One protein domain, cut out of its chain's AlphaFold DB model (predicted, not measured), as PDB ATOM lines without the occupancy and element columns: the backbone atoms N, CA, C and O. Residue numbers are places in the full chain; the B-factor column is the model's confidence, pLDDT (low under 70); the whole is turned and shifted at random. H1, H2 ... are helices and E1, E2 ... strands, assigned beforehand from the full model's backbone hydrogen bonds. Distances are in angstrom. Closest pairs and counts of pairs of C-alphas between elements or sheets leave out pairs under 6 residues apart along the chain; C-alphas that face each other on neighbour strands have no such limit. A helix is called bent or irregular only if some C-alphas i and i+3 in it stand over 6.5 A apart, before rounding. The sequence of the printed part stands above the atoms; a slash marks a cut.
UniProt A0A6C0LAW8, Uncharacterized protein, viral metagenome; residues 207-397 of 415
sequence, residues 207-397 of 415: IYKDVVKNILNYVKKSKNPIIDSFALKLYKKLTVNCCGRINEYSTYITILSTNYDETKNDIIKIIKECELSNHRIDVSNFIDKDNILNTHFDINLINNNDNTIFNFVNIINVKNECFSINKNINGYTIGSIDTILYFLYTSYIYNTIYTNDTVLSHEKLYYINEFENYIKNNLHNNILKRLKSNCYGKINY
ATOM      1  N   ILE A 207      36.512  24.774   4.053       91.00
ATOM      2  CA  ILE A 207      36.200  24.065   5.299       91.00
ATOM      3  C   ILE A 207      35.208  24.814   6.200       91.00
ATOM      4  O   ILE A 207      34.446  24.189   6.925       91.00
ATOM      5  N   TYR A 208      35.146  26.148   6.116       92.19
ATOM      6  CA  TYR A 208      34.241  26.958   6.934       92.19
ATOM      7  C   TYR A 208      32.915  27.298   6.239       92.19
ATOM      8  O   TYR A 208      32.093  28.012   6.811       92.19
ATOM      9  N   LYS A 209      32.668  26.829   5.007       91.44
ATOM     10  CA  LYS A 209      31.472  27.225   4.235       91.44
ATOM     11  C   LYS A 209      30.160  26.867   4.934       91.44
ATOM     12  O   LYS A 209      29.272  27.719   5.005       91.44
ATOM     13  N   ASP A 210      30.047  25.651   5.460       93.12
ATOM     14  CA  ASP A 210      28.805  25.179   6.080       93.12
ATOM     15  C   ASP A 210      28.545  25.856   7.424       93.12
ATOM     16  O   ASP A 210      27.444  26.366   7.654       93.12
ATOM     17  N   VAL A 211      29.578  25.988   8.266       95.56
ATOM     18  CA  VAL A 211      29.446  26.714   9.536       95.56
ATOM     19  C   VAL A 211      29.093  28.182   9.300       95.56
ATOM     20  O   VAL A 211      28.179  28.707   9.933       95.56
ATOM     21  N   VAL A 212      29.716  28.841   8.317       94.62
ATOM     22  CA  VAL A 212      29.383  30.220   7.936       94.62
ATOM     23  C   VAL A 212      27.928  30.325   7.485       94.62
ATOM     24  O   VAL A 212      27.212  31.219   7.935       94.62
ATOM     25  N   LYS A 213      27.459  29.415   6.626       95.25
ATOM     26  CA  LYS A 213      26.066  29.394   6.159       95.25
ATOM     27  C   LYS A 213      25.088  29.262   7.329       95.25
ATOM     28  O   LYS A 213      24.106  30.006   7.384       95.25
ATOM     29  N   ASN A 214      25.362  28.362   8.271       97.44
ATOM     30  CA  ASN A 214      24.505  28.130   9.431       97.44
ATOM     31  C   ASN A 214      24.490  29.331  10.388       97.44
ATOM     32  O   ASN A 214      23.414  29.756  10.813       97.44
ATOM     33  N   ILE A 215      25.644  29.955  10.637       97.50
ATOM     34  CA  ILE A 215      25.733  31.183  11.440       97.50
ATOM     35  C   ILE A 215      24.997  32.346  10.777       97.50
ATOM     36  O   ILE A 215      24.225  33.043  11.434       97.50
ATOM     37  N   LEU A 216      25.149  32.542   9.466       96.06
ATOM     38  CA  LEU A 216      24.409  33.583   8.752       96.06
ATOM     39  C   LEU A 216      22.890  33.357   8.809       96.06
ATOM     40  O   LEU A 216      22.134  34.317   8.970       96.06
ATOM     41  N   ASN A 217      22.429  32.106   8.722       97.56
ATOM     42  CA  ASN A 217      21.014  31.766   8.894       97.56
ATOM     43  C   ASN A 217      20.522  32.055  10.317       97.56
ATOM     44  O   ASN A 217      19.434  32.614  10.481       97.56
ATOM     45  N   TYR A 218      21.327  31.736  11.334       98.12
ATOM     46  CA  TYR A 218      21.038  32.096  12.719       98.12
ATOM     47  C   TYR A 218      20.891  33.611  12.879       98.12
ATOM     48  O   TYR A 218      19.849  34.058  13.345       98.12
ATOM     49  N   VAL A 219      21.855  34.403  12.393       97.69
ATOM     50  CA  VAL A 219      21.838  35.874  12.498       97.69
ATOM     51  C   VAL A 219      20.605  36.488  11.819       97.69
ATOM     52  O   VAL A 219      20.010  37.433  12.344       97.69
ATOM     53  N   LYS A 220      20.154  35.940  10.680       96.75
ATOM     54  CA  LYS A 220      18.883  36.357  10.051       96.75
ATOM     55  C   LYS A 220      17.681  36.088  10.955       96.75
ATOM     56  O   LYS A 220      16.812  36.949  11.092       96.75
ATOM     57  N   LYS A 221      17.622  34.895  11.557       97.38
ATOM     58  CA  LYS A 221      16.505  34.457  12.406       97.38
ATOM     59  C   LYS A 221      16.457  35.230  13.723       97.38
ATOM     60  O   LYS A 221      15.389  35.702  14.105       97.38
ATOM     61  N   SER A 222      17.601  35.374  14.389       96.56
ATOM     62  CA  SER A 222      17.740  36.082  15.664       96.56
ATOM     63  C   SER A 222      17.627  37.600  15.510       96.56
ATOM     64  O   SER A 222      17.357  38.301  16.482       96.56
ATOM     65  N   LYS A 223      17.798  38.115  14.282       97.12
ATOM     66  CA  LYS A 223      17.769  39.547  13.949       97.12
ATOM     67  C   LYS A 223      18.810  40.359  14.726       97.12
ATOM     68  O   LYS A 223      18.619  41.560  14.919       97.12
ATOM     69  N   ASN A 224      19.915  39.728  15.131       97.94
ATOM     70  CA  ASN A 224      21.060  40.441  15.687       97.94
ATOM     71  C   ASN A 224      21.601  41.425  14.632       97.94
ATOM     72  O   ASN A 224      21.912  40.995  13.517       97.94
ATOM     73  N   PRO A 225      21.704  42.732  14.934       98.31
ATOM     74  CA  PRO A 225      22.219  43.697  13.979       98.31
ATOM     75  C   PRO A 225      23.671  43.405  13.636       98.31
ATOM     76  O   PRO A 225      24.513  43.317  14.527       98.31
ATOM     77  N   ILE A 226      23.959  43.314  12.343       98.25
ATOM     78  CA  ILE A 226      25.325  43.220  11.836       98.25
ATOM     79  C   ILE A 226      25.930  44.622  11.749       98.25
ATOM     80  O   ILE A 226      25.262  45.567  11.315       98.25
ATOM     81  N   ILE A 227      27.198  44.751  12.132       96.81
ATOM     82  CA  ILE A 227      28.003  45.966  11.970       96.81
ATOM     83  C   ILE A 227      29.344  45.647  11.276       96.81
ATOM     84  O   ILE A 227      29.569  44.516  10.848       96.81
ATOM     85  N   ASP A 228      30.221  46.649  11.154       92.12
ATOM     86  CA  ASP A 228      31.597  46.511  10.639       92.12
ATOM     87  C   ASP A 228      31.672  46.062   9.150       92.12
ATOM     88  O   ASP A 228      30.802  46.405   8.341       92.12
ATOM     89  N   SER A 229      32.719  45.329   8.766       90.38
ATOM     90  CA  SER A 229      33.037  44.868   7.403       90.38
ATOM     91  C   SER A 229      31.897  44.117   6.692       90.38
ATOM     92  O   SER A 229      31.579  44.395   5.530       90.38
ATOM     93  N   PHE A 230      31.204  43.205   7.380       93.31
ATOM     94  CA  PHE A 230      30.086  42.470   6.780       93.31
ATOM     95  C   PHE A 230      28.881  43.384   6.516       93.31
ATOM     96  O   PHE A 230      28.172  43.217   5.520       93.31
ATOM     97  N   ALA A 231      28.657  44.400   7.357       94.69
ATOM     98  CA  ALA A 231      27.654  45.419   7.068       94.69
ATOM     99  C   ALA A 231      28.037  46.228   5.819       94.69
ATOM    100  O   ALA A 231      27.174  46.484   4.978       94.69
ATOM    101  N   LEU A 232      29.321  46.568   5.646       91.38
ATOM    102  CA  LEU A 232      29.811  47.272   4.457       91.38
ATOM    103  C   LEU A 232      29.520  46.481   3.175       91.38
ATOM    104  O   LEU A 232      28.990  47.052   2.216       91.38
ATOM    105  N   LYS A 233      29.762  45.160   3.186       90.50
ATOM    106  CA  LYS A 233      29.377  44.249   2.090       90.50
ATOM    107  C   LYS A 233      27.911  44.426   1.703       90.50
ATOM    108  O   LYS A 233      27.597  44.529   0.517       90.50
ATOM    109  N   LEU A 234      27.017  44.455   2.690       92.56
ATOM    110  CA  LEU A 234      25.575  44.561   2.466       92.56
ATOM    111  C   LEU A 234      25.165  45.957   1.961       92.56
ATOM    112  O   LEU A 234      24.368  46.041   1.028       92.56
ATOM    113  N   TYR A 235      25.735  47.040   2.503       90.62
ATOM    114  CA  TYR A 235      25.443  48.412   2.055       90.62
ATOM    115  C   TYR A 235      25.937  48.698   0.636       90.62
ATOM    116  O   TYR A 235      25.215  49.312  -0.156       90.62
ATOM    117  N   LYS A 236      27.157  48.257   0.308       87.50
ATOM    118  CA  LYS A 236      27.782  48.474  -1.005       87.50
ATOM    119  C   LYS A 236      27.425  47.404  -2.038       87.50
ATOM    120  O   LYS A 236      27.832  47.531  -3.187       87.50
ATOM    121  N   LYS A 237      26.655  46.376  -1.657       86.31
ATOM    122  CA  LYS A 237      26.312  45.223  -2.512       86.31
ATOM    123  C   LYS A 237      27.562  44.583  -3.140       86.31
ATOM    124  O   LYS A 237      27.570  44.266  -4.327       86.31
ATOM    125  N   LEU A 238      28.621  44.420  -2.340       81.06
ATOM    126  CA  LEU A 238      29.874  43.810  -2.797       81.06
ATOM    127  C   LEU A 238      29.637  42.351  -3.231       81.06
ATOM    128  O   LEU A 238      28.711  41.690  -2.750       81.06
ATOM    129  N   THR A 239      30.472  41.853  -4.146       67.19
ATOM    130  CA  THR A 239      30.332  40.531  -4.780       67.19
ATOM    131  C   THR A 239      30.207  39.379  -3.770       67.19
ATOM    132  O   THR A 239      30.757  39.404  -2.666       67.19
ATOM    133  N   VAL A 240      29.460  38.334  -4.157       60.00
ATOM    134  CA  VAL A 240      28.946  37.274  -3.262       60.00
ATOM    135  C   VAL A 240      30.045  36.573  -2.446       60.00
ATOM    136  O   VAL A 240      29.828  36.307  -1.259       60.00
ATOM    137  N   ASN A 241      31.229  36.356  -3.030       58.62
ATOM    138  CA  ASN A 241      32.326  35.597  -2.413       58.62
ATOM    139  C   ASN A 241      33.289  36.421  -1.547       58.62
ATOM    140  O   ASN A 241      34.165  35.835  -0.915       58.62
ATOM    141  N   CYS A 242      33.129  37.744  -1.479       67.06
ATOM    142  CA  CYS A 242      33.950  38.585  -0.616       67.06
ATOM    143  C   CYS A 242      33.186  38.913   0.666       67.06
ATOM    144  O   CYS A 242      31.971  39.117   0.647       67.06
ATOM    145  N   CYS A 243      33.871  38.931   1.805       67.38
ATOM    146  CA  CYS A 243      33.263  39.166   3.119       67.38
ATOM    147  C   CYS A 243      33.393  40.621   3.602       67.38
ATOM    148  O   CYS A 243      33.095  40.898   4.756       67.38
ATOM    149  N   GLY A 244      33.812  41.545   2.728       77.88
ATOM    150  CA  GLY A 244      34.048  42.950   3.081       77.88
ATOM    151  C   GLY A 244      35.278  43.168   3.968       77.88
ATOM    152  O   GLY A 244      35.564  44.309   4.309       77.88
ATOM    153  N   ARG A 245      35.986  42.090   4.334       86.75
ATOM    154  CA  ARG A 245      37.261  42.106   5.054       86.75
ATOM    155  C   ARG A 245      38.396  42.533   4.133       86.75
ATOM    156  O   ARG A 245      38.339  42.214   2.951       86.75
ATOM    157  N   ILE A 246      39.418  43.165   4.703       85.62
ATOM    158  CA  ILE A 246      40.621  43.608   3.977       85.62
ATOM    159  C   ILE A 246      41.859  42.740   4.232       85.62
ATOM    160  O   ILE A 246      42.881  42.949   3.596       85.62
ATOM    161  N   ASN A 247      41.801  41.801   5.179       85.81
ATOM    162  CA  ASN A 247      42.901  40.889   5.509       85.81
ATOM    163  C   ASN A 247      42.377  39.625   6.230       85.81
ATOM    164  O   ASN A 247      41.221  39.572   6.666       85.81
ATOM    165  N   GLU A 248      43.211  38.589   6.347       85.06
ATOM    166  CA  GLU A 248      42.808  37.288   6.912       85.06
ATOM    167  C   GLU A 248      42.496  37.327   8.415       85.06
ATOM    168  O   GLU A 248      41.624  36.583   8.872       85.06
ATOM    169  N   TYR A 249      43.142  38.232   9.159       86.31
ATOM    170  CA  TYR A 249      42.943  38.417  10.597       86.31
ATOM    171  C   TYR A 249      41.714  39.273  10.942       86.31
ATOM    172  O   TYR A 249      41.293  39.287  12.096       86.31
ATOM    173  N   SER A 250      41.089  39.941   9.975       89.56
ATOM    174  CA  SER A 250      39.838  40.669  10.191       89.56
ATOM    175  C   SER A 250      38.745  39.700  10.654       89.56
ATOM    176  O   SER A 250      38.556  38.625  10.067       89.56
ATOM    177  N   THR A 251      37.968  40.099  11.659       92.88
ATOM    178  CA  THR A 251      36.797  39.334  12.101       92.88
ATOM    179  C   THR A 251      35.786  39.196  10.963       92.88
ATOM    180  O   THR A 251      35.475  40.165  10.266       92.88
ATOM    181  N   TYR A 252      35.269  37.983  10.757       93.38
ATOM    182  CA  TYR A 252      34.332  37.685   9.676       93.38
ATOM    183  C   TYR A 252      32.991  38.403   9.829       93.38
ATOM    184  O   TYR A 252      32.493  38.982   8.860       93.38
ATOM    185  N   ILE A 253      32.399  38.371  11.023       95.31
ATOM    186  CA  ILE A 253      31.143  39.068  11.294       95.31
ATOM    187  C   ILE A 253      31.104  39.602  12.724       95.31
ATOM    188  O   ILE A 253      31.420  38.899  13.681       95.31
ATOM    189  N   THR A 254      30.656  40.847  12.859       97.88
ATOM    190  CA  THR A 254      30.433  41.490  14.154       97.88
ATOM    191  C   THR A 254      28.949  41.767  14.326       97.88
ATOM    192  O   THR A 254      28.325  42.389  13.459       97.88
ATOM    193  N   ILE A 255      28.375  41.310  15.439       98.56
ATOM    194  CA  ILE A 255      26.946  41.433  15.730       98.56
ATOM    195  C   ILE A 255      26.684  42.087  17.085       98.56
ATOM    196  O   ILE A 255      27.446  41.922  18.036       98.56
ATOM    197  N   LEU A 256      25.562  42.801  17.185       98.62
ATOM    198  CA  LEU A 256      25.056  43.341  18.446       98.62
ATOM    199  C   LEU A 256      24.057  42.367  19.084       98.62
ATOM    200  O   LEU A 256      23.169  41.836  18.409       98.62
ATOM    201  N   SER A 257      24.142  42.166  20.399       97.75
ATOM    202  CA  SER A 257      23.195  41.332  21.144       97.75
ATOM    203  C   SER A 257      22.773  41.941  22.481       97.75
ATOM    204  O   SER A 257      23.593  42.466  23.231       97.75
ATOM    205  N   THR A 258      21.477  41.848  22.796       95.69
ATOM    206  CA  THR A 258      20.934  42.172  24.126       95.69
ATOM    207  C   THR A 258      21.051  41.002  25.100       95.69
ATOM    208  O   THR A 258      21.077  41.224  26.306       95.69
ATOM    209  N   ASN A 259      21.153  39.774  24.576       95.12
ATOM    210  CA  ASN A 259      21.309  38.524  25.322       95.12
ATOM    211  C   ASN A 259      22.621  37.851  24.894       95.12
ATOM    212  O   ASN A 259      22.635  36.733  24.386       95.12
ATOM    213  N   TYR A 260      23.735  38.573  25.020       95.94
ATOM    214  CA  TYR A 260      25.004  38.180  24.399       95.94
ATOM    215  C   TYR A 260      25.546  36.809  24.858       95.94
ATOM    216  O   TYR A 260      26.152  36.109  24.050       95.94
ATOM    217  N   ASP A 261      25.267  36.377  26.095       97.44
ATOM    218  CA  ASP A 261      25.603  35.027  26.576       97.44
ATOM    219  C   ASP A 261      24.805  33.914  25.887       97.44
ATOM    220  O   ASP A 261      25.377  32.887  25.519       97.44
ATOM    221  N   GLU A 262      23.502  34.118  25.690       97.94
ATOM    222  CA  GLU A 262      22.630  33.188  24.962       97.94
ATOM    223  C   GLU A 262      23.068  33.109  23.496       97.94
ATOM    224  O   GLU A 262      23.316  32.023  22.979       97.94
ATOM    225  N   THR A 263      23.307  34.267  22.870       98.38
ATOM    226  CA  THR A 263      23.829  34.356  21.501       98.38
ATOM    227  C   THR A 263      25.155  33.611  21.337       98.38
ATOM    228  O   THR A 263      25.330  32.872  20.370       98.38
ATOM    229  N   LYS A 264      26.086  33.753  22.288       98.44
ATOM    230  CA  LYS A 264      27.343  32.992  22.304       98.44
ATOM    231  C   LYS A 264      27.080  31.486  22.370       98.44
ATOM    232  O   LYS A 264      27.671  30.737  21.595       98.44
ATOM    233  N   ASN A 265      26.222  31.036  23.285       98.50
ATOM    234  CA  ASN A 265      25.944  29.611  23.470       98.50
ATOM    235  C   ASN A 265      25.308  28.984  22.219       98.50
ATOM    236  O   ASN A 265      25.728  27.902  21.806       98.50
ATOM    237  N   ASP A 266      24.365  29.682  21.582       98.50
ATOM    238  CA  ASP A 266      23.751  29.255  20.321       98.50
ATOM    239  C   ASP A 266      24.790  29.115  19.205       98.50
ATOM    240  O   ASP A 266      24.825  28.106  18.501       98.50
ATOM    241  N   ILE A 267      25.676  30.104  19.062       98.44
ATOM    242  CA  ILE A 267      26.737  30.091  18.048       98.44
ATOM    243  C   ILE A 267      27.711  28.934  18.292       98.44
ATOM    244  O   ILE A 267      28.033  28.204  17.356       98.44
ATOM    245  N   ILE A 268      28.140  28.709  19.539       98.19
ATOM    246  CA  ILE A 268      29.008  27.572  19.892       98.19
ATOM    247  C   ILE A 268      28.324  26.244  19.558       98.19
ATOM    248  O   ILE A 268      28.976  25.336  19.040       98.19
ATOM    249  N   LYS A 269      27.023  26.121  19.839       98.06
ATOM    250  CA  LYS A 269      26.248  24.922  19.510       98.06
ATOM    251  C   LYS A 269      26.240  24.667  18.001       98.06
ATOM    252  O   LYS A 269      26.591  23.569  17.583       98.06
ATOM    253  N   ILE A 270      25.952  25.692  17.197       97.88
ATOM    254  CA  ILE A 270      25.956  25.597  15.728       97.88
ATOM    255  C   ILE A 270      27.335  25.181  15.198       97.88
ATOM    256  O   ILE A 270      27.421  24.347  14.298       97.88
ATOM    257  N   ILE A 271      28.418  25.740  15.747       96.81
ATOM    258  CA  ILE A 271      29.784  25.378  15.340       96.81
ATOM    259  C   ILE A 271      30.060  23.896  15.626       96.81
ATOM    260  O   ILE A 271      30.601  23.204  14.765       96.81
ATOM    261  N   LYS A 272      29.670  23.398  16.807       95.38
ATOM    262  CA  LYS A 272      29.866  21.991  17.194       95.38
ATOM    263  C   LYS A 272      29.080  21.022  16.310       95.38
ATOM    264  O   LYS A 272      29.611  19.978  15.959       95.38
ATOM    265  N   GLU A 273      27.860  21.383  15.918       95.69
ATOM    266  CA  GLU A 273      27.008  20.575  15.029       95.69
ATOM    267  C   GLU A 273      27.556  20.453  13.596       95.69
ATOM    268  O   GLU A 273      27.149  19.558  12.864       95.69
ATOM    269  N   CYS A 274      28.476  21.332  13.180       92.62
ATOM    270  CA  CYS A 274      29.095  21.271  11.852       92.62
ATOM    271  C   CYS A 274      30.310  20.326  11.776       92.62
ATOM    272  O   CYS A 274      30.884  20.202  10.699       92.62
ATOM    273  N   GLU A 275      30.725  19.717  12.894       87.31
ATOM    274  CA  GLU A 275      31.790  18.699  12.961       87.31
ATOM    275  C   GLU A 275      33.077  19.063  12.190       87.31
ATOM    276  O   GLU A 275      33.610  18.286  11.398       87.31
ATOM    277  N   LEU A 276      33.611  20.266  12.424       88.19
ATOM    278  CA  LEU A 276      34.850  20.715  11.782       88.19
ATOM    279  C   LEU A 276      36.044  19.845  12.216       88.19
ATOM    280  O   LEU A 276      36.594  20.011  13.307       88.19
ATOM    281  N   SER A 277      36.475  18.936  11.338       83.94
ATOM    282  CA  SER A 277      37.617  18.047  11.577       83.94
ATOM    283  C   SER A 277      38.885  18.846  11.891       83.94
ATOM    284  O   SER A 277      39.207  19.781  11.160       83.94
ATOM    285  N   ASN A 278      39.636  18.456  12.924       88.31
ATOM    286  CA  ASN A 278      40.917  19.066  13.318       88.31
ATOM    287  C   ASN A 278      40.862  20.557  13.706       88.31
ATOM    288  O   ASN A 278      41.880  21.239  13.624       88.31
ATOM    289  N   HIS A 279      39.715  21.064  14.166       94.19
ATOM    290  CA  HIS A 279      39.599  22.435  14.673       94.19
ATOM    291  C   HIS A 279      39.176  22.462  16.141       94.19
ATOM    292  O   HIS A 279      38.413  21.614  16.604       94.19
ATOM    293  N   ARG A 280      39.642  23.475  16.871       94.81
ATOM    294  CA  ARG A 280      39.150  23.815  18.210       94.81
ATOM    295  C   ARG A 280      38.524  25.204  18.221       94.81
ATOM    296  O   ARG A 280      38.903  26.075  17.440       94.81
ATOM    297  N   ILE A 281      37.568  25.392  19.124       97.19
ATOM    298  CA  ILE A 281      36.894  26.673  19.340       97.19
ATOM    299  C   ILE A 281      37.637  27.410  20.451       97.19
ATOM    300  O   ILE A 281      37.756  26.886  21.559       97.19
ATOM    301  N   ASP A 282      38.103  28.616  20.156       97.56
ATOM    302  CA  ASP A 282      38.610  29.560  21.147       97.56
ATOM    303  C   ASP A 282      37.554  30.638  21.400       97.56
ATOM    304  O   ASP A 282      36.931  31.143  20.462       97.56
ATOM    305  N   VAL A 283      37.302  30.938  22.675       97.88
ATOM    306  CA  VAL A 283      36.297  31.924  23.086       97.88
ATOM    307  C   VAL A 283      36.924  32.871  24.094       97.88
ATOM    308  O   VAL A 283      37.151  32.502  25.249       97.88
ATOM    309  N   SER A 284      37.159  34.106  23.670       97.44
ATOM    310  CA  SER A 284      37.626  35.180  24.540       97.44
ATOM    311  C   SER A 284      36.421  35.940  25.106       97.44
ATOM    312  O   SER A 284      35.396  36.094  24.442       97.44
ATOM    313  N   ASN A 285      36.523  36.415  26.349       97.31
ATOM    314  CA  ASN A 285      35.527  37.298  26.955       97.31
ATOM    315  C   ASN A 285      36.203  38.581  27.424       97.31
ATOM    316  O   ASN A 285      37.022  38.554  28.347       97.31
ATOM    317  N   PHE A 286      35.822  39.703  26.830       96.44
ATOM    318  CA  PHE A 286      36.285  41.017  27.238       96.44
ATOM    319  C   PHE A 286      35.181  41.739  28.010       96.44
ATOM    320  O   PHE A 286      34.126  42.052  27.461       96.44
ATOM    321  N   ILE A 287      35.439  42.053  29.282       95.94
ATOM    322  CA  ILE A 287      34.523  42.834  30.124       95.94
ATOM    323  C   ILE A 287      35.024  44.273  30.217       95.94
ATOM    324  O   ILE A 287      36.032  44.549  30.873       95.94
ATOM    325  N   ASP A 288      34.282  45.200  29.616       91.88
ATOM    326  CA  ASP A 288      34.596  46.624  29.689       91.88
ATOM    327  C   ASP A 288      34.071  47.228  30.997       91.88
ATOM    328  O   ASP A 288      32.881  47.494  31.153       91.88
ATOM    329  N   LYS A 289      34.975  47.444  31.954       88.38
ATOM    330  CA  LYS A 289      34.663  48.080  33.247       88.38
ATOM    331  C   LYS A 289      34.802  49.603  33.213       88.38
ATOM    332  O   LYS A 289      34.564  50.251  34.230       88.38
ATOM    333  N   ASP A 290      35.258  50.151  32.091       87.44
ATOM    334  CA  ASP A 290      35.753  51.520  31.976       87.44
ATOM    335  C   ASP A 290      35.084  52.331  30.860       87.44
ATOM    336  O   ASP A 290      35.359  53.524  30.723       87.44
ATOM    337  N   ASN A 291      34.174  51.709  30.106       86.75
ATOM    338  CA  ASN A 291      33.449  52.299  28.981       86.75
ATOM    339  C   ASN A 291      34.396  52.865  27.900       86.75
ATOM    340  O   ASN A 291      34.157  53.948  27.353       86.75
ATOM    341  N   ILE A 292      35.500  52.159  27.624       91.38
ATOM    342  CA  ILE A 292      36.509  52.541  26.618       91.38
ATOM    343  C   ILE A 292      36.386  51.769  25.301       91.38
ATOM    344  O   ILE A 292      36.830  52.271  24.268       91.38
ATOM    345  N   LEU A 293      35.800  50.573  25.330       92.75
ATOM    346  CA  LEU A 293      35.532  49.732  24.170       92.75
ATOM    347  C   LEU A 293      34.071  49.282  24.256       92.75
ATOM    348  O   LEU A 293      33.192  50.124  24.124       92.75
ATOM    349  N   ASN A 294      33.814  47.988  24.445       94.50
ATOM    350  CA  ASN A 294      32.511  47.386  24.696       94.50
ATOM    351  C   ASN A 294      32.734  46.017  25.336       94.50
ATOM    352  O   ASN A 294      33.718  45.351  25.016       94.50
ATOM    353  N   THR A 295      31.808  45.560  26.175       97.25
ATOM    354  CA  THR A 295      31.814  44.164  26.638       97.25
ATOM    355  C   THR A 295      31.436  43.238  25.482       97.25
ATOM    356  O   THR A 295      30.411  43.468  24.838       97.25
ATOM    357  N   HIS A 296      32.245  42.218  25.197       98.12
ATOM    358  CA  HIS A 296      32.031  41.333  24.051       98.12
ATOM    359  C   HIS A 296      32.662  39.948  24.224       98.12
ATOM    360  O   HIS A 296      33.544  39.754  25.060       98.12
ATOM    361  N   PHE A 297      32.216  39.008  23.390       98.56
ATOM    362  CA  PHE A 297      32.911  37.746  23.143       98.56
ATOM    363  C   PHE A 297      33.551  37.759  21.755       98.56
ATOM    364  O   PHE A 297      32.889  38.177  20.801       98.56
ATOM    365  N   ASP A 298      34.767  37.231  21.635       98.19
ATOM    366  CA  ASP A 298      35.311  36.785  20.350       98.19
ATOM    367  C   ASP A 298      35.256  35.267  20.287       98.19
ATOM    368  O   ASP A 298      35.660  34.581  21.225       98.19
ATOM    369  N   ILE A 299      34.745  34.742  19.180       98.38
ATOM    370  CA  ILE A 299      34.724  33.314  18.883       98.38
ATOM    371  C   ILE A 299      35.608  33.087  17.664       98.38
ATOM    372  O   ILE A 299      35.318  33.600  16.579       98.38
ATOM    373  N   ASN A 300      36.651  32.284  17.845       97.56
ATOM    374  CA  ASN A 300      37.651  31.974  16.832       97.56
ATOM    375  C   ASN A 300      37.708  30.465  16.584       97.56
ATOM    376  O   ASN A 300      37.500  29.657  17.493       97.56
ATOM    377  N   LEU A 301      38.011  30.078  15.345       96.44
ATOM    378  CA  LEU A 301      38.280  28.685  14.982       96.44
ATOM    379  C   LEU A 301      39.779  28.524  14.753       96.44
ATOM    380  O   LEU A 301      40.348  29.235  13.927       96.44
ATOM    381  N   ILE A 302      40.410  27.610  15.488       95.94
ATOM    382  CA  ILE A 302      41.852  27.355  15.405       95.94
ATOM    383  C   ILE A 302      42.071  25.976  14.793       95.94
ATOM    384  O   ILE A 302      41.565  24.984  15.321       95.94
ATOM    385  N   ASN A 303      42.836  25.912  13.707       94.06
ATOM    386  CA  ASN A 303      43.283  24.654  13.117       94.06
ATOM    387  C   ASN A 303      44.368  24.027  14.006       94.06
ATOM    388  O   ASN A 303      45.389  24.649  14.293       94.06
ATOM    389  N   ASN A 304      44.151  22.791  14.454       94.19
ATOM    390  CA  ASN A 304      45.065  22.107  15.372       94.19
ATOM    391  C   ASN A 304      46.393  21.697  14.715       94.19
ATOM    392  O   ASN A 304      47.353  21.431  15.432       94.19
ATOM    393  N   ASN A 305      46.458  21.636  13.381       92.38
ATOM    394  CA  ASN A 305      47.656  21.193  12.668       92.38
ATOM    395  C   ASN A 305      48.700  22.309  12.528       92.38
ATOM    396  O   ASN A 305      49.892  22.051  12.674       92.38
ATOM    397  N   ASP A 306      48.264  23.536  12.236       93.00
ATOM    398  CA  ASP A 306      49.145  24.667  11.903       93.00
ATOM    399  C   ASP A 306      48.908  25.922  12.764       93.00
ATOM    400  O   ASP A 306      49.599  26.925  12.597       93.00
ATOM    401  N   ASN A 307      47.967  25.868  13.715       92.94
ATOM    402  CA  ASN A 307      47.537  26.988  14.560       92.94
ATOM    403  C   ASN A 307      47.007  28.210  13.792       92.94
ATOM    404  O   ASN A 307      46.935  29.302  14.359       92.94
ATOM    405  N   THR A 308      46.596  28.053  12.531       92.38
ATOM    406  CA  THR A 308      45.918  29.129  11.799       92.38
ATOM    407  C   THR A 308      44.585  29.472  12.462       92.38
ATOM    408  O   THR A 308      43.837  28.593  12.901       92.38
ATOM    409  N   ILE A 309      44.300  30.774  12.564       94.12
ATOM    410  CA  ILE A 309      43.131  31.306  13.271       94.12
ATOM    411  C   ILE A 309      42.170  31.922  12.262       94.12
ATOM    412  O   ILE A 309      42.526  32.832  11.516       94.12
ATOM    413  N   PHE A 310      40.920  31.472  12.286       94.19
ATOM    414  CA  PHE A 310      39.815  32.151  11.629       94.19
ATOM    415  C   PHE A 310      39.020  32.949  12.664       94.19
ATOM    416  O   PHE A 310      38.232  32.388  13.431       94.19
ATOM    417  N   ASN A 311      39.239  34.268  12.674       94.75
ATOM    418  CA  ASN A 311      38.521  35.203  13.540       94.75
ATOM    419  C   ASN A 311      37.063  35.292  13.087       94.75
ATOM    420  O   ASN A 311      36.749  35.945  12.087       94.75
ATOM    421  N   PHE A 312      36.169  34.576  13.768       95.44
ATOM    422  CA  PHE A 312      34.883  34.222  13.184       95.44
ATOM    423  C   PHE A 312      33.766  35.183  13.593       95.44
ATOM    424  O   PHE A 312      33.222  35.883  12.737       95.44
ATOM    425  N   VAL A 313      33.416  35.248  14.878       97.75
ATOM    426  CA  VAL A 313      32.289  36.075  15.335       97.75
ATOM    427  C   VAL A 313      32.684  36.933  16.525       97.75
ATOM    428  O   VAL A 313      33.098  36.403  17.550       97.75
ATOM    429  N   ASN A 314      32.474  38.246  16.414       98.12
ATOM    430  CA  ASN A 314      32.502  39.165  17.550       98.12
ATOM    431  C   ASN A 314      31.063  39.502  17.974       98.12
ATOM    432  O   ASN A 314      30.246  39.937  17.157       98.12
ATOM    433  N   ILE A 315      30.733  39.269  19.246       98.62
ATOM    434  CA  ILE A 315      29.388  39.464  19.804       98.62
ATOM    435  C   ILE A 315      29.449  40.577  20.842       98.62
ATOM    436  O   ILE A 315      29.903  40.360  21.965       98.62
ATOM    437  N   ILE A 316      28.956  41.760  20.487       98.38
ATOM    438  CA  ILE A 316      28.972  42.929  21.368       98.38
ATOM    439  C   ILE A 316      27.697  42.980  22.204       98.38
ATOM    440  O   ILE A 316      26.580  42.946  21.678       98.38
ATOM    441  N   ASN A 317      27.868  43.117  23.517       97.12
ATOM    442  CA  ASN A 317      26.773  43.335  24.446       97.12
ATOM    443  C   ASN A 317      26.261  44.780  24.348       97.12
ATOM    444  O   ASN A 317      27.003  45.728  24.593       97.12
ATOM    445  N   VAL A 318      24.974  44.934  24.038       94.81
ATOM    446  CA  VAL A 318      24.274  46.230  23.978       94.81
ATOM    447  C   VAL A 318      23.047  46.271  24.894       94.81
ATOM    448  O   VAL A 318      22.041  46.913  24.592       94.81
ATOM    449  N   LYS A 319      23.089  45.537  26.011       89.38
ATOM    450  CA  LYS A 319      22.023  45.558  27.019       89.38
ATOM    451  C   LYS A 319      21.737  46.991  27.491       89.38
ATOM    452  O   LYS A 319      22.655  47.782  27.675       89.38
ATOM    453  N   ASN A 320      20.458  47.287  27.741       88.06
ATOM    454  CA  ASN A 320      19.955  48.591  28.195       88.06
ATOM    455  C   ASN A 320      20.226  49.759  27.232       88.06
ATOM    456  O   ASN A 320      20.108  50.917  27.625       88.06
ATOM    457  N   GLU A 321      20.535  49.467  25.973       91.88
ATOM    458  CA  GLU A 321      20.677  50.459  24.913       91.88
ATOM    459  C   GLU A 321      19.634  50.226  23.812       91.88
ATOM    460  O   GLU A 321      18.951  49.203  23.769       91.88
ATOM    461  N   CYS A 322      19.497  51.204  22.921       95.25
ATOM    462  CA  CYS A 322      18.581  51.190  21.780       95.25
ATOM    463  C   CYS A 322      19.325  51.846  20.618       95.25
ATOM    464  O   CYS A 322      19.327  53.065  20.450       95.25
ATOM    465  N   PHE A 323      20.040  51.024  19.851       97.94
ATOM    466  CA  PHE A 323      20.849  51.482  18.723       97.94
ATOM    467  C   PHE A 323      20.060  51.403  17.425       97.94
ATOM    468  O   PHE A 323      19.405  50.406  17.141       97.94
ATOM    469  N   SER A 324      20.124  52.452  16.620       97.88
ATOM    470  CA  SER A 324      19.394  52.579  15.366       97.88
ATOM    471  C   SER A 324      19.831  51.532  14.338       97.88
ATOM    472  O   SER A 324      21.020  51.222  14.198       97.88
ATOM    473  N   ILE A 325      18.862  50.994  13.598       97.94
ATOM    474  CA  ILE A 325      19.042  49.879  12.662       97.94
ATOM    475  C   ILE A 325      18.298  50.095  11.344       97.94
ATOM    476  O   ILE A 325      17.294  50.807  11.265       97.94
ATOM    477  N   ASN A 326      18.754  49.385  10.318       96.00
ATOM    478  CA  ASN A 326      18.011  49.100   9.103       96.00
ATOM    479  C   ASN A 326      17.517  47.648   9.130       96.00
ATOM    480  O   ASN A 326      18.278  46.717   9.401       96.00
ATOM    481  N   LYS A 327      16.228  47.458   8.844       93.56
ATOM    482  CA  LYS A 327      15.581  46.140   8.821       93.56
ATOM    483  C   LYS A 327      15.557  45.585   7.396       93.56
ATOM    484  O   LYS A 327      15.354  46.334   6.447       93.56
ATOM    485  N   ASN A 328      15.677  44.264   7.284       88.50
ATOM    486  CA  ASN A 328      15.434  43.480   6.069       88.50
ATOM    487  C   ASN A 328      16.325  43.825   4.860       88.50
ATOM    488  O   ASN A 328      15.896  43.684   3.716       88.50
ATOM    489  N   ILE A 329      17.586  44.206   5.082       90.38
ATOM    490  CA  ILE A 329      18.560  44.334   3.988       90.38
ATOM    491  C   ILE A 329      19.072  42.928   3.655       90.38
ATOM    492  O   ILE A 329      19.809  42.330   4.435       90.38
ATOM    493  N   ASN A 330      18.640  42.367   2.521       89.62
ATOM    494  CA  ASN A 330      18.919  40.979   2.115       89.62
ATOM    495  C   ASN A 330      18.554  39.938   3.199       89.62
ATOM    496  O   ASN A 330      19.247  38.935   3.386       89.62
ATOM    497  N   GLY A 331      17.469  40.198   3.937       92.88
ATOM    498  CA  GLY A 331      17.011  39.362   5.051       92.88
ATOM    499  C   GLY A 331      17.767  39.563   6.370       92.88
ATOM    500  O   GLY A 331      17.445  38.893   7.344       92.88
ATOM    501  N   TYR A 332      18.736  40.482   6.427       96.69
ATOM    502  CA  TYR A 332      19.469  40.816   7.647       96.69
ATOM    503  C   TYR A 332      18.939  42.085   8.314       96.69
ATOM    504  O   TYR A 332      18.411  42.994   7.666       96.69
ATOM    505  N   THR A 333      19.151  42.157   9.626       97.81
ATOM    506  CA  THR A 333      19.125  43.417  10.370       97.81
ATOM    507  C   THR A 333      20.548  43.961  10.425       97.81
ATOM    508  O   THR A 333      21.485  43.220  10.708       97.81
ATOM    509  N   ILE A 334      20.723  45.246  10.132       97.44
ATOM    510  CA  ILE A 334      22.036  45.899  10.076       97.44
ATOM    511  C   ILE A 334      21.987  47.149  10.948       97.44
ATOM    512  O   ILE A 334      20.961  47.829  10.978       97.44
ATOM    513  N   GLY A 335      23.077  47.485  11.637       98.00
ATOM    514  CA  GLY A 335      23.215  48.807  12.250       98.00
ATOM    515  C   GLY A 335      22.979  49.920  11.221       98.00
ATOM    516  O   GLY A 335      23.337  49.786  10.046       98.00
ATOM    517  N   SER A 336      22.364  51.028  11.634       97.31
ATOM    518  CA  SER A 336      22.394  52.255  10.830       97.31
ATOM    519  C   SER A 336      23.849  52.688  10.602       97.31
ATOM    520  O   SER A 336      24.758  52.236  11.303       97.31
ATOM    521  N   ILE A 337      24.089  53.574   9.638       97.06
ATOM    522  CA  ILE A 337      25.453  54.049   9.376       97.06
ATOM    523  C   ILE A 337      26.034  54.748  10.613       97.06
ATOM    524  O   ILE A 337      27.186  54.502  10.955       97.06
ATOM    525  N   ASP A 338      25.240  55.549  11.332       97.62
ATOM    526  CA  ASP A 338      25.696  56.216  12.556       97.62
ATOM    527  C   ASP A 338      25.973  55.214  13.694       97.62
ATOM    528  O   ASP A 338      26.948  55.375  14.428       97.62
ATOM    529  N   THR A 339      25.187  54.132  13.805       98.44
ATOM    530  CA  THR A 339      25.478  53.011  14.718       98.44
ATOM    531  C   THR A 339      26.803  52.344  14.364       98.44
ATOM    532  O   THR A 339      27.645  52.155  15.238       98.44
ATOM    533  N   ILE A 340      27.026  52.019  13.089       98.44
ATOM    534  CA  ILE A 340      28.264  51.370  12.644       98.44
ATOM    535  C   ILE A 340      29.471  52.272  12.900       98.44
ATOM    536  O   ILE A 340      30.448  51.823  13.495       98.44
ATOM    537  N   LEU A 341      29.389  53.549  12.521       98.50
ATOM    538  CA  LEU A 341      30.461  54.516  12.742       98.50
ATOM    539  C   LEU A 341      30.758  54.701  14.231       98.50
ATOM    540  O   LEU A 341      31.927  54.756  14.600       98.50
ATOM    541  N   TYR A 342      29.750  54.717  15.105       98.56
ATOM    542  CA  TYR A 342      29.983  54.747  16.550       98.56
ATOM    543  C   TYR A 342      30.860  53.571  17.024       98.56
ATOM    544  O   TYR A 342      31.866  53.796  17.706       98.56
ATOM    545  N   PHE A 343      30.523  52.334  16.646       98.50
ATOM    546  CA  PHE A 343      31.294  51.153  17.052       98.50
ATOM    547  C   PHE A 343      32.687  51.114  16.407       98.50
ATOM    548  O   PHE A 343      33.669  50.829  17.097       98.50
ATOM    549  N   LEU A 344      32.803  51.483  15.128       98.31
ATOM    550  CA  LEU A 344      34.085  51.572  14.428       98.31
ATOM    551  C   LEU A 344      35.013  52.610  15.060       98.31
ATOM    552  O   LEU A 344      36.165  52.299  15.347       98.31
ATOM    553  N   TYR A 345      34.518  53.820  15.342       98.44
ATOM    554  CA  TYR A 345      35.308  54.832  16.041       98.44
ATOM    555  C   TYR A 345      35.709  54.363  17.435       98.44
ATOM    556  O   TYR A 345      36.840  54.603  17.845       98.44
ATOM    557  N   THR A 346      34.815  53.690  18.160       98.38
ATOM    558  CA  THR A 346      35.115  53.146  19.492       98.38
ATOM    559  C   THR A 346      36.288  52.165  19.431       98.38
ATOM    560  O   THR A 346      37.254  52.328  20.174       98.38
ATOM    561  N   SER A 347      36.272  51.222  18.483       97.62
ATOM    562  CA  SER A 347      37.378  50.278  18.272       97.62
ATOM    563  C   SER A 347      38.657  50.964  17.765       97.62
ATOM    564  O   SER A 347      39.744  50.712  18.284       97.62
ATOM    565  N   TYR A 348      38.543  51.904  16.822       97.88
ATOM    566  CA  TYR A 348      39.671  52.706  16.335       97.88
ATOM    567  C   TYR A 348      40.375  53.455  17.475       97.88
ATOM    568  O   TYR A 348      41.599  53.411  17.596       97.88
ATOM    569  N   ILE A 349      39.605  54.121  18.338       98.00
ATOM    570  CA  ILE A 349      40.106  54.869  19.495       98.00
ATOM    571  C   ILE A 349      40.771  53.933  20.497       98.00
ATOM    572  O   ILE A 349      41.858  54.257  20.980       98.00
ATOM    573  N   TYR A 350      40.148  52.788  20.790       97.81
ATOM    574  CA  TYR A 350      40.712  51.787  21.690       97.81
ATOM    575  C   TYR A 350      42.121  51.375  21.241       97.81
ATOM    576  O   TYR A 350      43.092  51.528  21.987       97.81
ATOM    577  N   ASN A 351      42.235  50.980  19.971       97.19
ATOM    578  CA  ASN A 351      43.487  50.512  19.395       97.19
ATOM    579  C   ASN A 351      44.538  51.623  19.252       97.19
ATOM    580  O   ASN A 351      45.724  51.410  19.482       97.19
ATOM    581  N   THR A 352      44.102  52.848  18.960       96.81
ATOM    582  CA  THR A 352      44.999  53.994  18.762       96.81
ATOM    583  C   THR A 352      45.544  54.571  20.070       96.81
ATOM    584  O   THR A 352      46.689  55.016  20.116       96.81
ATOM    585  N   ILE A 353      44.715  54.654  21.115       96.75
ATOM    586  CA  ILE A 353      45.038  55.406  22.339       96.75
ATOM    587  C   ILE A 353      45.476  54.485  23.480       96.75
ATOM    588  O   ILE A 353      46.304  54.894  24.296       96.75
ATOM    589  N   TYR A 354      44.923  53.274  23.567       95.75
ATOM    590  CA  TYR A 354      45.064  52.436  24.759       95.75
ATOM    591  C   TYR A 354      45.949  51.208  24.548       95.75
ATOM    592  O   TYR A 354      46.678  50.859  25.473       95.75
ATOM    593  N   THR A 355      45.939  50.589  23.362       95.25
ATOM    594  CA  THR A 355      46.795  49.420  23.064       95.25
ATOM    595  C   THR A 355      47.984  49.750  22.159       95.25
ATOM    596  O   THR A 355      49.012  49.087  22.247       95.25
ATOM    597  N   ASN A 356      47.887  50.812  21.350       94.19
ATOM    598  CA  ASN A 356      48.815  51.136  20.258       94.19
ATOM    599  C   ASN A 356      48.899  50.041  19.176       94.19
ATOM    600  O   ASN A 356      49.938  49.892  18.534       94.19
ATOM    601  N   ASP A 357      47.812  49.299  18.952       95.69
ATOM    602  CA  ASP A 357      47.711  48.340  17.853       95.69
ATOM    603  C   ASP A 357      47.495  49.084  16.523       95.69
ATOM    604  O   ASP A 357      46.398  49.557  16.196       95.69
ATOM    605  N   THR A 358      48.575  49.250  15.759       92.81
ATOM    606  CA  THR A 358      48.567  49.972  14.477       92.81
ATOM    607  C   THR A 358      47.803  49.226  13.391       92.81
ATOM    608  O   THR A 358      47.203  49.859  12.525       92.81
ATOM    609  N   VAL A 359      47.787  47.897  13.449       91.81
ATOM    610  CA  VAL A 359      47.160  47.044  12.444       91.81
ATOM    611  C   VAL A 359      45.641  47.143  12.563       91.81
ATOM    612  O   VAL A 359      44.971  47.542  11.608       91.81
ATOM    613  N   LEU A 360      45.102  46.903  13.762       92.50
ATOM    614  CA  LEU A 360      43.665  47.016  14.007       92.50
ATOM    615  C   LEU A 360      43.177  48.463  13.894       92.50
ATOM    616  O   LEU A 360      42.087  48.710  13.378       92.50
ATOM    617  N   SER A 361      43.965  49.449  14.341       95.06
ATOM    618  CA  SER A 361      43.569  50.854  14.177       95.06
ATOM    619  C   SER A 361      43.505  51.272  12.704       95.06
ATOM    620  O   SER A 361      42.548  51.948  12.323       95.06
ATOM    621  N   HIS A 362      44.443  50.846  11.853       94.12
ATOM    622  CA  HIS A 362      44.349  51.095  10.412       94.12
ATOM    623  C   HIS A 362      43.152  50.377   9.786       94.12
ATOM    624  O   HIS A 362      42.399  51.009   9.054       94.12
ATOM    625  N   GLU A 363      42.898  49.115  10.130       93.12
ATOM    626  CA  GLU A 363      41.722  48.393   9.632       93.12
ATOM    627  C   GLU A 363      40.414  49.136   9.952       93.12
ATOM    628  O   GLU A 363      39.587  49.373   9.068       93.12
ATOM    629  N   LYS A 364      40.223  49.574  11.204       95.31
ATOM    630  CA  LYS A 364      38.996  50.298  11.574       95.31
ATOM    631  C   LYS A 364      38.913  51.671  10.918       95.31
ATOM    632  O   LYS A 364      37.818  52.089  10.544       95.31
ATOM    633  N   LEU A 365      40.041  52.358  10.737       96.19
ATOM    634  CA  LEU A 365      40.080  53.628  10.015       96.19
ATOM    635  C   LEU A 365      39.683  53.462   8.540       96.19
ATOM    636  O   LEU A 365      38.937  54.298   8.032       96.19
ATOM    637  N   TYR A 366      40.085  52.363   7.896       94.62
ATOM    638  CA  TYR A 366      39.676  52.036   6.529       94.62
ATOM    639  C   TYR A 366      38.152  51.910   6.440       94.62
ATOM    640  O   TYR A 366      37.517  52.607   5.650       94.62
ATOM    641  N   TYR A 367      37.530  51.102   7.307       94.88
ATOM    642  CA  TYR A 367      36.071  50.959   7.284       94.88
ATOM    643  C   TYR A 367      35.350  52.275   7.601       94.88
ATOM    644  O   TYR A 367      34.323  52.564   6.989       94.88
ATOM    645  N   ILE A 368      35.889  53.110   8.502       97.56
ATOM    646  CA  ILE A 368      35.355  54.461   8.742       97.56
ATOM    647  C   ILE A 368      35.368  55.276   7.444       97.56
ATOM    648  O   ILE A 368      34.327  55.826   7.083       97.56
ATOM    649  N   ASN A 369      36.496  55.322   6.723       95.81
ATOM    650  CA  ASN A 369      36.581  56.029   5.442       95.81
ATOM    651  C   ASN A 369      35.555  55.485   4.436       95.81
ATOM    652  O   ASN A 369      34.868  56.264   3.780       95.81
ATOM    653  N   GLU A 370      35.373  54.167   4.367       94.31
ATOM    654  CA  GLU A 370      34.425  53.537   3.447       94.31
ATOM    655  C   GLU A 370      32.960  53.902   3.727       94.31
ATOM    656  O   GLU A 370      32.192  54.141   2.786       94.31
ATOM    657  N   PHE A 371      32.566  53.979   5.002       96.00
ATOM    658  CA  PHE A 371      31.226  54.419   5.398       96.00
ATOM    659  C   PHE A 371      31.034  55.930   5.230       96.00
ATOM    660  O   PHE A 371      29.981  56.350   4.752       96.00
ATOM    661  N   GLU A 372      32.032  56.754   5.556       96.00
ATOM    662  CA  GLU A 372      31.970  58.205   5.326       96.00
ATOM    663  C   GLU A 372      31.882  58.529   3.822       96.00
ATOM    664  O   GLU A 372      31.051  59.345   3.406       96.00
ATOM    665  N   ASN A 373      32.628  57.804   2.983       94.69
ATOM    666  CA  ASN A 373      32.527  57.879   1.525       94.69
ATOM    667  C   ASN A 373      31.142  57.460   1.025       94.69
ATOM    668  O   ASN A 373      30.583  58.118   0.146       94.69
ATOM    669  N   TYR A 374      30.547  56.412   1.600       94.50
ATOM    670  CA  TYR A 374      29.183  56.004   1.262       94.50
ATOM    671  C   TYR A 374      28.150  57.092   1.604       94.50
ATOM    672  O   TYR A 374      27.254  57.371   0.802       94.50
ATOM    673  N   ILE A 375      28.277  57.763   2.756       94.69
ATOM    674  CA  ILE A 375      27.397  58.890   3.117       94.69
ATOM    675  C   ILE A 375      27.493  60.001   2.061       94.69
ATOM    676  O   ILE A 375      26.467  60.493   1.580       94.69
ATOM    677  N   LYS A 376      28.715  60.375   1.677       93.56
ATOM    678  CA  LYS A 376      28.966  61.461   0.725       93.56
ATOM    679  C   LYS A 376      28.491  61.116  -0.690       93.56
ATOM    680  O   LYS A 376      27.789  61.913  -1.310       93.56
ATOM    681  N   ASN A 377      28.847  59.934  -1.186       93.69
ATOM    682  CA  ASN A 377      28.719  59.589  -2.602       93.69
ATOM    683  C   ASN A 377      27.421  58.841  -2.931       93.69
ATOM    684  O   ASN A 377      26.887  59.021  -4.018       93.69
ATOM    685  N   ASN A 378      26.902  58.016  -2.016       93.12
ATOM    686  CA  ASN A 378      25.705  57.200  -2.258       93.12
ATOM    687  C   ASN A 378      24.453  57.794  -1.606       93.12
ATOM    688  O   ASN A 378      23.357  57.702  -2.161       93.12
ATOM    689  N   LEU A 379      24.590  58.386  -0.415       91.56
ATOM    690  CA  LEU A 379      23.466  59.043   0.257       91.56
ATOM    691  C   LEU A 379      23.358  60.531  -0.064       91.56
ATOM    692  O   LEU A 379      22.293  61.096   0.176       91.56
ATOM    693  N   HIS A 380      24.417  61.156  -0.585       91.00
ATOM    694  CA  HIS A 380      24.504  62.605  -0.801       91.00
ATOM    695  C   HIS A 380      24.146  63.408   0.458       91.00
ATOM    696  O   HIS A 380      23.431  64.405   0.388       91.00
ATOM    697  N   ASN A 381      24.590  62.929   1.628       87.00
ATOM    698  CA  ASN A 381      24.255  63.499   2.940       87.00
ATOM    699  C   ASN A 381      22.737  63.628   3.201       87.00
ATOM    700  O   ASN A 381      22.294  64.479   3.971       87.00
ATOM    701  N   ASN A 382      21.910  62.789   2.566       91.44
ATOM    702  CA  ASN A 382      20.466  62.821   2.762       91.44
ATOM    703  C   ASN A 382      20.094  62.324   4.170       91.44
ATOM    704  O   ASN A 382      20.193  61.134   4.481       91.44
ATOM    705  N   ILE A 383      19.606  63.250   4.996       91.44
ATOM    706  CA  ILE A 383      19.267  63.027   6.407       91.44
ATOM    707  C   ILE A 383      18.211  61.926   6.579       91.44
ATOM    708  O   ILE A 383      18.373  61.064   7.438       91.44
ATOM    709  N   LEU A 384      17.172  61.892   5.735       89.62
ATOM    710  CA  LEU A 384      16.093  60.892   5.812       89.62
ATOM    711  C   LEU A 384      16.591  59.473   5.492       89.62
ATOM    712  O   LEU A 384      16.087  58.472   6.013       89.62
ATOM    713  N   LYS A 385      17.610  59.365   4.631       88.69
ATOM    714  CA  LYS A 385      18.266  58.085   4.346       88.69
ATOM    715  C   LYS A 385      19.231  57.673   5.456       88.69
ATOM    716  O   LYS A 385      19.379  56.470   5.666       88.69
ATOM    717  N   ARG A 386      19.844  58.632   6.156       90.38
ATOM    718  CA  ARG A 386      20.863  58.411   7.189       90.38
ATOM    719  C   ARG A 386      20.267  58.107   8.568       90.38
ATOM    720  O   ARG A 386      20.492  57.013   9.079       90.38
ATOM    721  N   LEU A 387      19.469  59.018   9.127       93.94
ATOM    722  CA  LEU A 387      18.910  58.885  10.476       93.94
ATOM    723  C   LEU A 387      17.771  57.856  10.503       93.94
ATOM    724  O   LEU A 387      16.882  57.875   9.649       93.94
ATOM    725  N   LYS A 388      17.790  56.944  11.483       94.88
ATOM    726  CA  LYS A 388      16.806  55.854  11.609       94.88
ATOM    727  C   LYS A 388      16.176  55.832  12.993       94.88
ATOM    728  O   LYS A 388      16.871  55.676  13.989       94.88
ATOM    729  N   SER A 389      14.848  55.922  13.036       94.12
ATOM    730  CA  SER A 389      14.060  55.811  14.270       94.12
ATOM    731  C   SER A 389      13.897  54.369  14.756       94.12
ATOM    732  O   SER A 389      13.774  54.138  15.951       94.12
ATOM    733  N   ASN A 390      13.923  53.386  13.850       95.50
ATOM    734  CA  ASN A 390      13.949  51.973  14.227       95.50
ATOM    735  C   ASN A 390      15.230  51.668  15.005       95.50
ATOM    736  O   ASN A 390      16.315  51.944  14.492       95.50
ATOM    737  N   CYS A 391      15.117  51.021  16.165       95.44
ATOM    738  CA  CYS A 391      16.272  50.588  16.943       95.44
ATOM    739  C   CYS A 391      16.223  49.116  17.360       95.44
ATOM    740  O   CYS A 391      15.195  48.442  17.247       95.44
ATOM    741  N   TYR A 392      17.380  48.629  17.797       96.81
ATOM    742  CA  TYR A 392      17.604  47.332  18.405       96.81
ATOM    743  C   TYR A 392      18.020  47.508  19.861       96.81
ATOM    744  O   TYR A 392      18.958  48.252  20.155       96.81
ATOM    745  N   GLY A 393      17.340  46.773  20.733       93.38
ATOM    746  CA  GLY A 393      17.498  46.855  22.174       93.38
ATOM    747  C   GLY A 393      16.296  47.490  22.862       93.38
ATOM    748  O   GLY A 393      15.338  47.913  22.215       93.38
ATOM    749  N   LYS A 394      16.314  47.455  24.192       87.50
ATOM    750  CA  LYS A 394      15.297  48.051  25.057       87.50
ATOM    751  C   LYS A 394      16.007  48.724  26.209       87.50
ATOM    752  O   LYS A 394      16.938  48.153  26.781       87.50
ATOM    753  N   ILE A 395      15.530  49.903  26.568       85.94
ATOM    754  CA  ILE A 395      16.078  50.657  27.682       85.94
ATOM    755  C   ILE A 395      15.335  50.254  28.951       85.94
ATOM    756  O   ILE A 395      14.105  50.263  28.989       85.94
ATOM    757  N   ASN A 396      16.086  49.923  29.998       83.50
ATOM    758  CA  ASN A 396      15.542  49.786  31.339       83.50
ATOM    759  C   ASN A 396      16.145  50.869  32.242       83.50
ATOM    760  O   ASN A 396      17.307  50.783  32.631       83.50
ATOM    761  N   TYR A 397      15.343  51.884  32.568       75.19
ATOM    762  CA  TYR A 397      15.744  52.987  33.448       75.19
ATOM    763  C   TYR A 397      15.624  52.657  34.938       75.19
ATOM    764  O   TYR A 397      16.023  53.467  35.774       75.19
TER     765      TYR A 397
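Overview. This is residues 207 to 397 of the 415 residues of an uncharacterized protein of viral metagenome (UniProt A0A6C0LAW8). A twisted four-stranded sheet, E1 E4 E3 E2, has helices H1 and H3 over one face, two layers in plain terms, and beyond its E1 edge sits a second cluster: the helical hairpin H4 and H5, packed with H2. The small strand hairpin E5 and E6 packs on H1, H2 and H4, and short H6 sits near the ends of H4 and H5. The printed part has 191 residues, with six named helices and six named strands in the order H1 H2 E1 H3 E2 E3 E4 E5 E6 H4 H5 H6; the larger sheet is mixed, the smaller antiparallel, and the class is mixed, helices and strands. It is compact, with a radius of gyration of the C-alphas of 16.4 A, and spans 50 by 39 by 35 A.

Arrangement. Begin at H1, residues 207 to 222, which touches H3, residues 260 to 273, with residues 211 to 215 alone; the closest C-alphas, of Val 211 and Ile 271, are 6.0 A apart, at a steep tilt of 38 degrees, opposite ways. H2, residues 228 to 236, only grazes the sheet of E1, residues 253 to 257, E4, 309 to 317, E3, 296 to 303, and E2, 279 to 286. On the same face, H1 lies over E1 and E4 at a height over the sheet of 10.4 A, and H3 over E4 and E3 at 8.9 A. E1, H3, E2 form a split strand-helix-strand unit, two strands running the same way with E4 and E3 between them, its crossover right-handed. E2 E3 E4 form a meander, each strand the antiparallel neighbour of the one before: find N 284 and O 298 at 2.9 A, and N 299 and O 313 at 2.9 A. E1 is parallel to E4, with N 255 and O 314 at 2.9 A. In the hairpin E5, residues 323 to 329, and E6, 332 to 335, N 326 and O 334 are 2.8 A apart. H4, residues 337 to 355, and H5, 358 to 377, touch as a helical hairpin at a shallow tilt of 24 degrees, the C-alphas of Tyr 348 and Ser 361 closest at 4.8 A. H2 touches H5, the C-alphas of Ser 229 and Tyr 367 closest at 6.8 A. H6, residues 383 to 386, is close but not clearly touching H4, the C-alphas of Ile 337 and Arg 386 closest at 6.7 A. Each O i to N i+4 pair is within hydrogen-bond range in H2, H3 and H5, with 11 of 12 in H1 and 14 of 15 in H4; H6 is too short for one.

Along the chain. Find C-alpha 207 at (36.200, 24.065, 5.299); H1 runs 24.3 A from there and is irregular, C-alphas 207 and 210 being 7.5 A apart. H3 is 20.0 A long, E2 22.7 A, E3 22.9 A and E4 23.2 A. H4 runs 25.8 A and is only just irregular, with C-alphas 352 and 355 at 6.53 A. H5, 27.9 A, ends at C-alpha 377, (28.719, 59.589, -2.602).

Size, cuts and confidence. The C-alphas farthest apart, of Asn 305 and Leu 384, are 51.2 A apart. The printed part has no cut. The link from H2 to E1, residues 237 to 252, is long, and its residues 239 to 243 have pLDDT under 70; the mean of the printed part is 93.4.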